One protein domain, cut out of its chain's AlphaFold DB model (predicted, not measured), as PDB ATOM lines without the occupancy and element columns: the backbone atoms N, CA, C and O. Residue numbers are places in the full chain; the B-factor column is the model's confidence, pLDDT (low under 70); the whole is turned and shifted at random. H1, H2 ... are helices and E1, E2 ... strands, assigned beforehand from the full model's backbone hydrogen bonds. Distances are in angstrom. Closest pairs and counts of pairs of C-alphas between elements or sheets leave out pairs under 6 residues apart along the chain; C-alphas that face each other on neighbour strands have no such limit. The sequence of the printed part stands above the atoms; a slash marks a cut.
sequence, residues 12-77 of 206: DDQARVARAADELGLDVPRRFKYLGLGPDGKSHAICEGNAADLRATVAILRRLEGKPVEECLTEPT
ATOM      1  N   ASP A  12     121.727 112.167 161.341       72.50
ATOM      2  CA  ASP A  12     121.794 113.632 161.342       72.50
ATOM      3  C   ASP A  12     123.115 114.140 160.749       72.50
ATOM      4  O   ASP A  12     123.136 115.095 159.963       72.50
ATOM      5  N   ASP A  13     124.229 113.488 161.075       71.69
ATOM      6  CA  ASP A  13     125.538 113.861 160.551       71.69
ATOM      7  C   ASP A  13     125.686 113.523 159.060       71.69
ATOM      8  O   ASP A  13     126.223 114.335 158.298       71.69
ATOM      9  N   GLN A  14     125.128 112.400 158.596       73.50
ATOM     10  CA  GLN A  14     125.059 112.103 157.162       73.50
ATOM     11  C   GLN A  14     124.187 113.111 156.405       73.50
ATOM     12  O   GLN A  14     124.577 113.570 155.327       73.50
ATOM     13  N   ALA A  15     123.050 113.521 156.971       81.12
ATOM     14  CA  ALA A  15     122.186 114.531 156.363       81.12
ATOM     15  C   ALA A  15     122.878 115.902 156.258       81.12
ATOM     16  O   ALA A  15     122.729 116.604 155.253       81.12
ATOM     17  N   ARG A  16     123.669 116.285 157.269       82.56
ATOM     18  CA  ARG A  16     124.468 117.522 157.255       82.56
ATOM     19  C   ARG A  16     125.560 117.486 156.194       82.56
ATOM     20  O   ARG A  16     125.721 118.463 155.465       82.56
ATOM     21  N   VAL A  17     126.275 116.368 156.082       84.06
ATOM     22  CA  VAL A  17     127.304 116.149 155.055       84.06
ATOM     23  C   VAL A  17     126.695 116.214 153.657       84.06
ATOM     24  O   VAL A  17     127.210 116.933 152.805       84.06
ATOM     25  N   ALA A  18     125.583 115.510 153.426       86.94
ATOM     26  CA  ALA A  18     124.905 115.502 152.133       86.94
ATOM     27  C   ALA A  18     124.432 116.905 151.733       86.94
ATOM     28  O   ALA A  18     124.630 117.317 150.593       86.94
ATOM     29  N   ARG A  19     123.879 117.675 152.680       90.31
ATOM     30  CA  ARG A  19     123.488 119.071 152.438       90.31
ATOM     31  C   ARG A  19     124.689 119.954 152.108       90.31
ATOM     32  O   ARG A  19     124.621 120.738 151.171       90.31
ATOM     33  N   ALA A  20     125.784 119.824 152.854       90.88
ATOM     34  CA  ALA A  20     127.001 120.583 152.589       90.88
ATOM     35  C   ALA A  20     127.582 120.257 151.204       90.88
ATOM     36  O   ALA A  20     128.041 121.162 150.518       90.88
ATOM     37  N   ALA A  21     127.537 118.996 150.773       89.62
ATOM     38  CA  ALA A  21     127.976 118.591 149.441       89.62
ATOM     39  C   ALA A  21     127.066 119.153 148.331       89.62
ATOM     40  O   ALA A  21     127.571 119.709 147.355       89.62
ATOM     41  N   ASP A  22     125.744 119.099 148.522       94.12
ATOM     42  CA  ASP A  22     124.749 119.652 147.591       94.12
ATOM     43  C   ASP A  22     124.911 121.170 147.407       94.12
ATOM     44  O   ASP A  22     124.971 121.666 146.283       94.12
ATOM     45  N   GLU A  23     125.112 121.914 148.500       91.81
ATOM     46  CA  GLU A  23     125.367 123.363 148.468       91.81
ATOM     47  C   GLU A  23     126.649 123.741 147.703       91.81
ATOM     48  O   GLU A  23     126.774 124.865 147.215       91.81
ATOM     49  N   LEU A  24     127.600 122.811 147.600       87.69
ATOM     50  CA  LEU A  24     128.854 122.971 146.866       87.69
ATOM     51  C   LEU A  24     128.779 122.428 145.429       87.69
ATOM     52  O   LEU A  24     129.715 122.637 144.659       87.69
ATOM     53  N   GLY A  25     127.701 121.727 145.060       89.69
ATOM     54  CA  GLY A  25     127.597 121.015 143.785       89.69
ATOM     55  C   GLY A  25     128.591 119.854 143.654       89.69
ATOM     56  O   GLY A  25     129.077 119.587 142.554       89.69
ATOM     57  N   LEU A  26     128.937 119.205 144.770       85.56
ATOM     58  CA  LEU A  26     129.891 118.098 144.837       85.56
ATOM     59  C   LEU A  26     129.199 116.791 145.225       85.56
ATOM     60  O   LEU A  26     128.241 116.784 145.995       85.56
ATOM     61  N   ASP A  27     129.753 115.673 144.763       85.88
ATOM     62  CA  ASP A  27     129.383 114.354 145.270       85.88
ATOM     63  C   ASP A  27     130.120 114.057 146.585       85.88
ATOM     64  O   ASP A  27     131.310 114.352 146.734       85.88
ATOM     65  N   VAL A  28     129.432 113.409 147.532       81.88
ATOM     66  CA  VAL A  28     130.084 112.856 148.729       81.88
ATOM     67  C   VAL A  28     130.963 111.670 148.304       81.88
ATOM     68  O   VAL A  28     130.455 110.733 147.677       81.88
ATOM     69  N   PRO A  29     132.265 111.652 148.645       78.00
ATOM     70  CA  PRO A  29     133.141 110.551 148.262       78.00
ATOM     71  C   PRO A  29     132.660 109.199 148.807       78.00
ATOM     72  O   PRO A  29     132.218 109.086 149.948       78.00
ATOM     73  N   ARG A  30     132.796 108.132 148.008       69.12
ATOM     74  CA  ARG A  30     132.252 106.793 148.332       69.12
ATOM     75  C   ARG A  30     132.787 106.174 149.624       69.12
ATOM     76  O   ARG A  30     132.147 105.288 150.179       69.12
ATOM     77  N   ARG A  31     133.975 106.585 150.064       66.94
ATOM     78  CA  ARG A  31     134.610 106.127 151.307       66.94
ATOM     79  C   ARG A  31     134.871 107.305 152.242       66.94
ATOM     80  O   ARG A  31     135.968 107.462 152.768       66.94
ATOM     81  N   PHE A  32     133.863 108.157 152.380       70.62
ATOM     82  CA  PHE A  32     133.837 109.256 153.329       70.62
ATOM     83  C   PHE A  32     133.116 108.821 154.611       70.62
ATOM     84  O   PHE A  32     132.018 108.268 154.553       70.62
ATOM     85  N   LYS A  33     133.708 109.104 155.772       69.56
ATOM     86  CA  LYS A  33     133.053 108.985 157.078       69.56
ATOM     87  C   LYS A  33     133.321 110.235 157.901       69.56
ATOM     88  O   LYS A  33     134.465 110.495 158.260       69.56
ATOM     89  N   TYR A  34     132.275 110.982 158.228       67.19
ATOM     90  CA  TYR A  34     132.380 112.112 159.146       67.19
ATOM     91  C   TYR A  34     132.594 111.621 160.583       67.19
ATOM     92  O   TYR A  34     132.035 110.602 160.984       67.19
ATOM     93  N   LEU A  35     133.448 112.318 161.332       61.16
ATOM     94  CA  LEU A  35     133.834 111.975 162.704       61.16
ATOM     95  C   LEU A  35     133.370 113.010 163.734       61.16
ATOM     96  O   LEU A  35     133.643 112.841 164.920       61.16
ATOM     97  N   GLY A  36     132.704 114.081 163.299       58.03
ATOM     98  CA  GLY A  36     132.279 115.162 164.181       58.03
ATOM     99  C   GLY A  36     133.251 116.341 164.235       58.03
ATOM    100  O   GLY A  36     134.195 116.463 163.450       58.03
ATOM    101  N   LEU A  37     132.971 117.236 165.182       59.81
ATOM    102  CA  LEU A  37     133.786 118.407 165.498       59.81
ATOM    103  C   LEU A  37     134.844 118.047 166.541       59.81
ATOM    104  O   LEU A  37     134.530 117.483 167.587       59.81
ATOM    105  N   GLY A  38     136.091 118.409 166.264       50.19
ATOM    106  CA  GLY A  38     137.193 118.281 167.201       50.19
ATOM    107  C   GLY A  38     137.166 119.357 168.289       50.19
ATOM    108  O   GLY A  38     136.450 120.357 168.179       50.19
ATOM    109  N   PRO A  39     138.000 119.208 169.333       41.41
ATOM    110  CA  PRO A  39     138.127 120.194 170.411       41.41
ATOM    111  C   PRO A  39     138.688 121.548 169.941       41.41
ATOM    112  O   PRO A  39     138.579 122.539 170.657       41.41
ATOM    113  N   ASP A  40     139.274 121.613 168.743       49.56
ATOM    114  CA  ASP A  40     139.714 122.847 168.082       49.56
ATOM    115  C   ASP A  40     138.601 123.529 167.261       49.56
ATOM    116  O   ASP A  40     138.856 124.532 166.591       49.56
ATOM    117  N   GLY A  41     137.372 123.004 167.316       55.72
ATOM    118  CA  GLY A  41     136.218 123.516 166.583       55.72
ATOM    119  C   GLY A  41     136.241 123.196 165.089       55.72
ATOM    120  O   GLY A  41     135.456 123.783 164.345       55.72
ATOM    121  N   LYS A  42     137.127 122.298 164.638       56.25
ATOM    122  CA  LYS A  42     137.241 121.898 163.230       56.25
ATOM    123  C   LYS A  42     136.510 120.597 162.949       56.25
ATOM    124  O   LYS A  42     136.392 119.734 163.813       56.25
ATOM    125  N   SER A  43     136.016 120.460 161.729       60.72
ATOM    126  CA  SER A  43     135.309 119.262 161.278       60.72
ATOM    127  C   SER A  43     136.307 118.172 160.878       60.72
ATOM    128  O   SER A  43     137.266 118.437 160.152       60.72
ATOM    129  N   HIS A  44     136.078 116.931 161.310       54.31
ATOM    130  CA  HIS A  44     136.942 115.792 160.990       54.31
ATOM    131  C   HIS A  44     136.212 114.743 160.156       54.31
ATOM    132  O   HIS A  44     135.048 114.432 160.397       54.31
ATOM    133  N   ALA A  45     136.915 114.152 159.193       56.47
ATOM    134  CA  ALA A  45     136.429 113.006 158.440       56.47
ATOM    135  C   ALA A  45     137.568 112.063 158.062       56.47
ATOM    136  O   ALA A  45     138.737 112.444 158.009       56.47
ATOM    137  N   ILE A  46     137.179 110.832 157.765       55.56
ATOM    138  CA  ILE A  46     137.998 109.811 157.134       55.56
ATOM    139  C   ILE A  46     137.627 109.796 155.663       55.56
ATOM    140  O   ILE A  46     136.449 109.680 155.326       55.56
ATOM    141  N   CYS A  47     138.627 109.900 154.800       53.09
ATOM    142  CA  CYS A  47     138.459 109.740 153.369       53.09
ATOM    143  C   CYS A  47     139.474 108.717 152.865       53.09
ATOM    144  O   CYS A  47     140.670 108.826 153.130       53.09
ATOM    145  N   GLU A  48     138.996 107.726 152.123       53.75
ATOM    146  CA  GLU A  48     139.851 106.909 151.268       53.75
ATOM    147  C   GLU A  48     139.545 107.251 149.813       53.75
ATOM    148  O   GLU A  48     138.418 107.064 149.348       53.75
ATOM    149  N   GLY A  49     140.536 107.721 149.065       51.88
ATOM    150  CA  GLY A  49     140.288 108.124 147.691       51.88
ATOM    151  C   GLY A  49     141.492 108.738 147.004       51.88
ATOM    152  O   GLY A  49     142.604 108.751 147.530       51.88
ATOM    153  N   ASN A  50     141.261 109.214 145.787       49.75
ATOM    154  CA  ASN A  50     142.261 109.927 145.002       49.75
ATOM    155  C   ASN A  50     142.267 111.434 145.348       49.75
ATOM    156  O   ASN A  50     141.474 111.918 146.154       49.75
ATOM    157  N   ALA A  51     143.144 112.207 144.706       52.19
ATOM    158  CA  ALA A  51     143.250 113.652 144.932       52.19
ATOM    159  C   ALA A  51     141.928 114.427 144.730       52.19
ATOM    160  O   ALA A  51     141.717 115.456 145.367       52.19
ATOM    161  N   ALA A  52     141.026 113.957 143.862       57.81
ATOM    162  CA  ALA A  52     139.720 114.585 143.670       57.81
ATOM    163  C   ALA A  52     138.775 114.314 144.849       57.81
ATOM    164  O   ALA A  52     138.114 115.244 145.311       57.81
ATOM    165  N   ASP A  53     138.778 113.090 145.383       60.53
ATOM    166  CA  ASP A  53     137.997 112.725 146.575       60.53
ATOM    167  C   ASP A  53     138.440 113.540 147.803       60.53
ATOM    168  O   ASP A  53     137.620 113.970 148.618       60.53
ATOM    169  N   LEU A  54     139.742 113.823 147.899       60.09
ATOM    170  CA  LEU A  54     140.319 114.660 148.952       60.09
ATOM    171  C   LEU A  54     139.899 116.122 148.838       60.09
ATOM    172  O   LEU A  54     139.487 116.718 149.831       60.09
ATOM    173  N   ARG A  55     139.953 116.696 147.630       65.00
ATOM    174  CA  ARG A  55     139.468 118.064 147.391       65.00
ATOM    175  C   ARG A  55     137.992 118.200 147.756       65.00
ATOM    176  O   ARG A  55     137.632 119.144 148.456       65.00
ATOM    177  N   ALA A  56     137.166 117.236 147.349       70.12
ATOM    178  CA  ALA A  56     135.746 117.223 147.690       70.12
ATOM    179  C   ALA A  56     135.524 117.126 149.209       70.12
ATOM    180  O   ALA A  56     134.768 117.911 149.776       70.12
ATOM    181  N   THR A  57     136.254 116.233 149.882       72.75
ATOM    182  CA  THR A  57     136.222 116.086 151.348       72.75
ATOM    183  C   THR A  57     136.555 117.400 152.056       72.75
ATOM    184  O   THR A  57     135.810 117.830 152.932       72.75
ATOM    185  N   VAL A  58     137.647 118.069 151.673       71.81
ATOM    186  CA  VAL A  58     138.072 119.332 152.299       71.81
ATOM    187  C   VAL A  58     137.031 120.432 152.100       71.81
ATOM    188  O   VAL A  58     136.723 121.157 153.048       71.81
ATOM    189  N   ALA A  59     136.464 120.544 150.898       74.62
ATOM    190  CA  ALA A  59     135.424 121.525 150.609       74.62
ATOM    191  C   ALA A  59     134.178 121.296 151.484       74.62
ATOM    192  O   ALA A  59     133.679 122.238 152.104       74.62
ATOM    193  N   ILE A  60     133.734 120.040 151.610       81.00
ATOM    194  CA  ILE A  60     132.595 119.650 152.455       81.00
ATOM    195  C   ILE A  60     132.861 119.989 153.929       81.00
ATOM    196  O   ILE A  60     132.004 120.582 154.582       81.00
ATOM    197  N   LEU A  61     134.050 119.679 154.460       78.25
ATOM    198  CA  LEU A  61     134.398 119.986 155.855       78.25
ATOM    199  C   LEU A  61     134.402 121.494 156.133       78.25
ATOM    200  O   LEU A  61     133.806 121.935 157.111       78.25
ATOM    201  N   ARG A  62     134.990 122.304 155.244       77.31
ATOM    202  CA  ARG A  62     134.952 123.773 155.364       77.31
ATOM    203  C   ARG A  62     133.523 124.302 155.361       77.31
ATOM    204  O   ARG A  62     133.190 125.223 156.109       77.31
ATOM    205  N   ARG A  63     132.655 123.711 154.541       85.69
ATOM    206  CA  ARG A  63     131.249 124.104 154.487       85.69
ATOM    207  C   ARG A  63     130.521 123.775 155.790       85.69
ATOM    208  O   ARG A  63     129.762 124.615 156.273       85.69
ATOM    209  N   LEU A  64     130.810 122.624 156.398       80.81
ATOM    210  CA  LEU A  64     130.311 122.253 157.731       80.81
ATOM    211  C   LEU A  64     130.818 123.194 158.838       80.81
ATOM    212  O   LEU A  64     130.088 123.454 159.792       80.81
ATOM    213  N   GLU A  65     132.014 123.765 158.679       80.69
ATOM    214  CA  GLU A  65     132.573 124.823 159.540       80.69
ATOM    215  C   GLU A  65     131.951 126.212 159.285       80.69
ATOM    216  O   GLU A  65     132.336 127.201 159.910       80.69
ATOM    217  N   GLY A  66     130.981 126.314 158.371       82.69
ATOM    218  CA  GLY A  66     130.250 127.547 158.084       82.69
ATOM    219  C   GLY A  66     130.949 128.487 157.104       82.69
ATOM    220  O   GLY A  66     130.527 129.635 156.960       82.69
ATOM    221  N   LYS A  67     131.992 128.024 156.404       81.38
ATOM    222  CA  LYS A  67     132.657 128.817 155.364       81.38
ATOM    223  C   LYS A  67     131.722 129.073 154.169       81.38
ATOM    224  O   LYS A  67     130.840 128.250 153.889       81.38
ATOM    225  N   PRO A  68     131.878 130.212 153.468       85.31
ATOM    226  CA  PRO A  68     131.113 130.502 152.260       85.31
ATOM    227  C   PRO A  68     131.496 129.540 151.126       85.31
ATOM    228  O   PRO A  68     132.635 129.081 151.054       85.31
ATOM    229  N   VAL A  69     130.545 129.253 150.229       83.81
ATOM    230  CA  VAL A  69     130.699 128.291 149.114       83.81
ATOM    231  C   VAL A  69     131.956 128.570 148.286       83.81
ATOM    232  O   VAL A  69     132.726 127.659 147.996       83.81
ATOM    233  N   GLU A  70     132.210 129.838 147.973       81.25
ATOM    234  CA  GLU A  70     133.371 130.270 147.192       81.25
ATOM    235  C   GLU A  70     134.694 129.901 147.885       81.25
ATOM    236  O   GLU A  70     135.566 129.311 147.254       81.25
ATOM    237  N   GLU A  71     134.828 130.131 149.196       74.69
ATOM    238  CA  GLU A  71     136.022 129.762 149.984       74.69
ATOM    239  C   GLU A  71     136.187 128.235 150.123       74.69
ATOM    240  O   GLU A  71     137.305 127.724 150.243       74.69
ATOM    241  N   CYS A  72     135.083 127.486 150.089       73.25
ATOM    242  CA  CYS A  72     135.109 126.024 150.156       73.25
ATOM    243  C   CYS A  72     135.601 125.395 148.848       73.25
ATOM    244  O   CYS A  72     136.350 124.421 148.892       73.25
ATOM    245  N   LEU A  73     135.177 125.949 147.708       73.31
ATOM    246  CA  LEU A  73     135.511 125.467 146.364       73.31
ATOM    247  C   LEU A  73     136.843 126.004 145.836       73.31
ATOM    248  O   LEU A  73     137.397 125.445 144.889       73.31
ATOM    249  N   THR A  74     137.361 127.082 146.426       62.03
ATOM    250  CA  THR A  74     138.697 127.567 146.087       62.03
ATOM    251  C   THR A  74     139.696 126.523 146.579       62.03
ATOM    252  O   THR A  74     139.716 126.194 147.775       62.03
ATOM    253  N   GLU A  75     140.527 125.990 145.668       49.31
ATOM    254  CA  GLU A  75     141.697 125.202 146.073       49.31
ATOM    255  C   GLU A  75     142.410 125.975 147.182       49.31
ATOM    256  O   GLU A  75     142.437 127.206 147.098       49.31
ATOM    257  N   PRO A  76     142.897 125.322 148.257       47.34
ATOM    258  CA  PRO A  76     143.705 126.021 149.240       47.34
ATOM    259  C   PRO A  76     144.766 126.778 148.458       47.34
ATOM    260  O   PRO A  76     145.658 126.163 147.888       47.34
ATOM    261  N   THR A  77     144.599 128.098 148.340       38.22
ATOM    262  CA  THR A  77     145.610 128.929 147.723       38.22
ATOM    263  C   THR A  77     146.821 128.647 148.566       38.22
ATOM    264  O   THR A  77     146.776 128.885 149.778       38.22
TER     265      THR A  77
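Overview. This is residues 12 to 77 of the 206 residues of an uncharacterized protein of Actinoplanes octamycinicus (UniProt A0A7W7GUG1). A two-stranded hairpin, E1 and E2, and two helices, H1 and H3, are gathered round a longer helix, H2, which lies nearest the middle of a small rounded body. E2 runs back beside H2, while H1 crosses the last part of H2 at a wide angle and has its early residues near E1; the short H3 packs on H2 away from the hairpin. The printed part has 66 residues, with three named helices and two named strands in the order H1, E1, E2, H2, H3; the sheet has the order E1, E2 and is antiparallel, and the class is mixed, helices and strands. The whole is compact, with a radius of gyration of the C-alphas of 10.8 A, and the C-alphas span 25 by 24 by 20 A.

Arrangement. The sheet consists of E1, residues 32 to 37, and E2, residues 43 to 47, a hairpin of antiparallel neighbour strands whose directions differ by 160 degrees. Across it, N 33 and O 46 are 2.8 A apart and N 44 and O 36 are 2.9 A apart, within hydrogen-bond range. C-alphas 34 and 45 face each other at 4.2 A, and C-alphas 37 and 43 at 4.6 A. H2, residues 51 to 64, has 9 pairs of C-alphas within 8 A of E2, the closest being those of Ser 43 and Leu 61 at 5.5 A. With E1 it has 1 such pair, the C-alphas of Phe 32 and Thr 57 at 7.5 A. H1, residues 12 to 24, touches H2, with residues 59 to 64 of H2 alone; the closest C-alphas are those of Ala 21 and Ile 60, 5.6 A apart. The lines of H1 and H2 are only just about perpendicular, at 71 degrees. The closest C-alphas of H1 and E1 are those of Asp 13 and Tyr 34, 7.2 A apart. H3, residues 69 to 73, touches H2, with residues 58 to 63 of H2 alone; the closest C-alphas are those of Ala 59 and Cys 72, at 4.5 A. H3 also touches H1, with residues 23 to 24 of H1 alone, and the closest C-alphas are those of Leu 24 and Val 69, at 6.1 A. H1 and E2 are apart, as are E1 and H3, and E2 and H3. In H1, H2 and H3 every O i to N i+4 pair is within hydrogen-bond range.

Along the chain. E1 runs 15.2 A from C-alpha 32 at (133.837, 109.256, 153.329) to C-alpha 37, and E2 runs 12.8 A from C-alpha 43 to C-alpha 47. H2 measures 20.1 A from C-alpha 51 at (143.250, 113.652, 144.932) to C-alpha 64. H1 begins with C-alpha 12 at (121.794, 113.632, 161.342) and measures 18.6 A to C-alpha 24. H3 covers 6.2 A and ends with C-alpha 73 at (135.511, 125.467, 146.364).

Size, cuts and confidence. The two C-alphas farthest apart are those of Asp 12 and Thr 77, the first and last printed residues, at 31.4 A. The printed part has no cut, and no link is long. The links E1 to E2, E2 to H2 and H2 to H3 are tight, and the link H1 to E1, with 7 residues, is short but not tight. The mean pLDDT of the printed part is 70.2, and 29 residues are under 70: residues 30 to 31, 33 to 55 and 74 to 77. E2 has a mean pLDDT of 56, against 84 for H1.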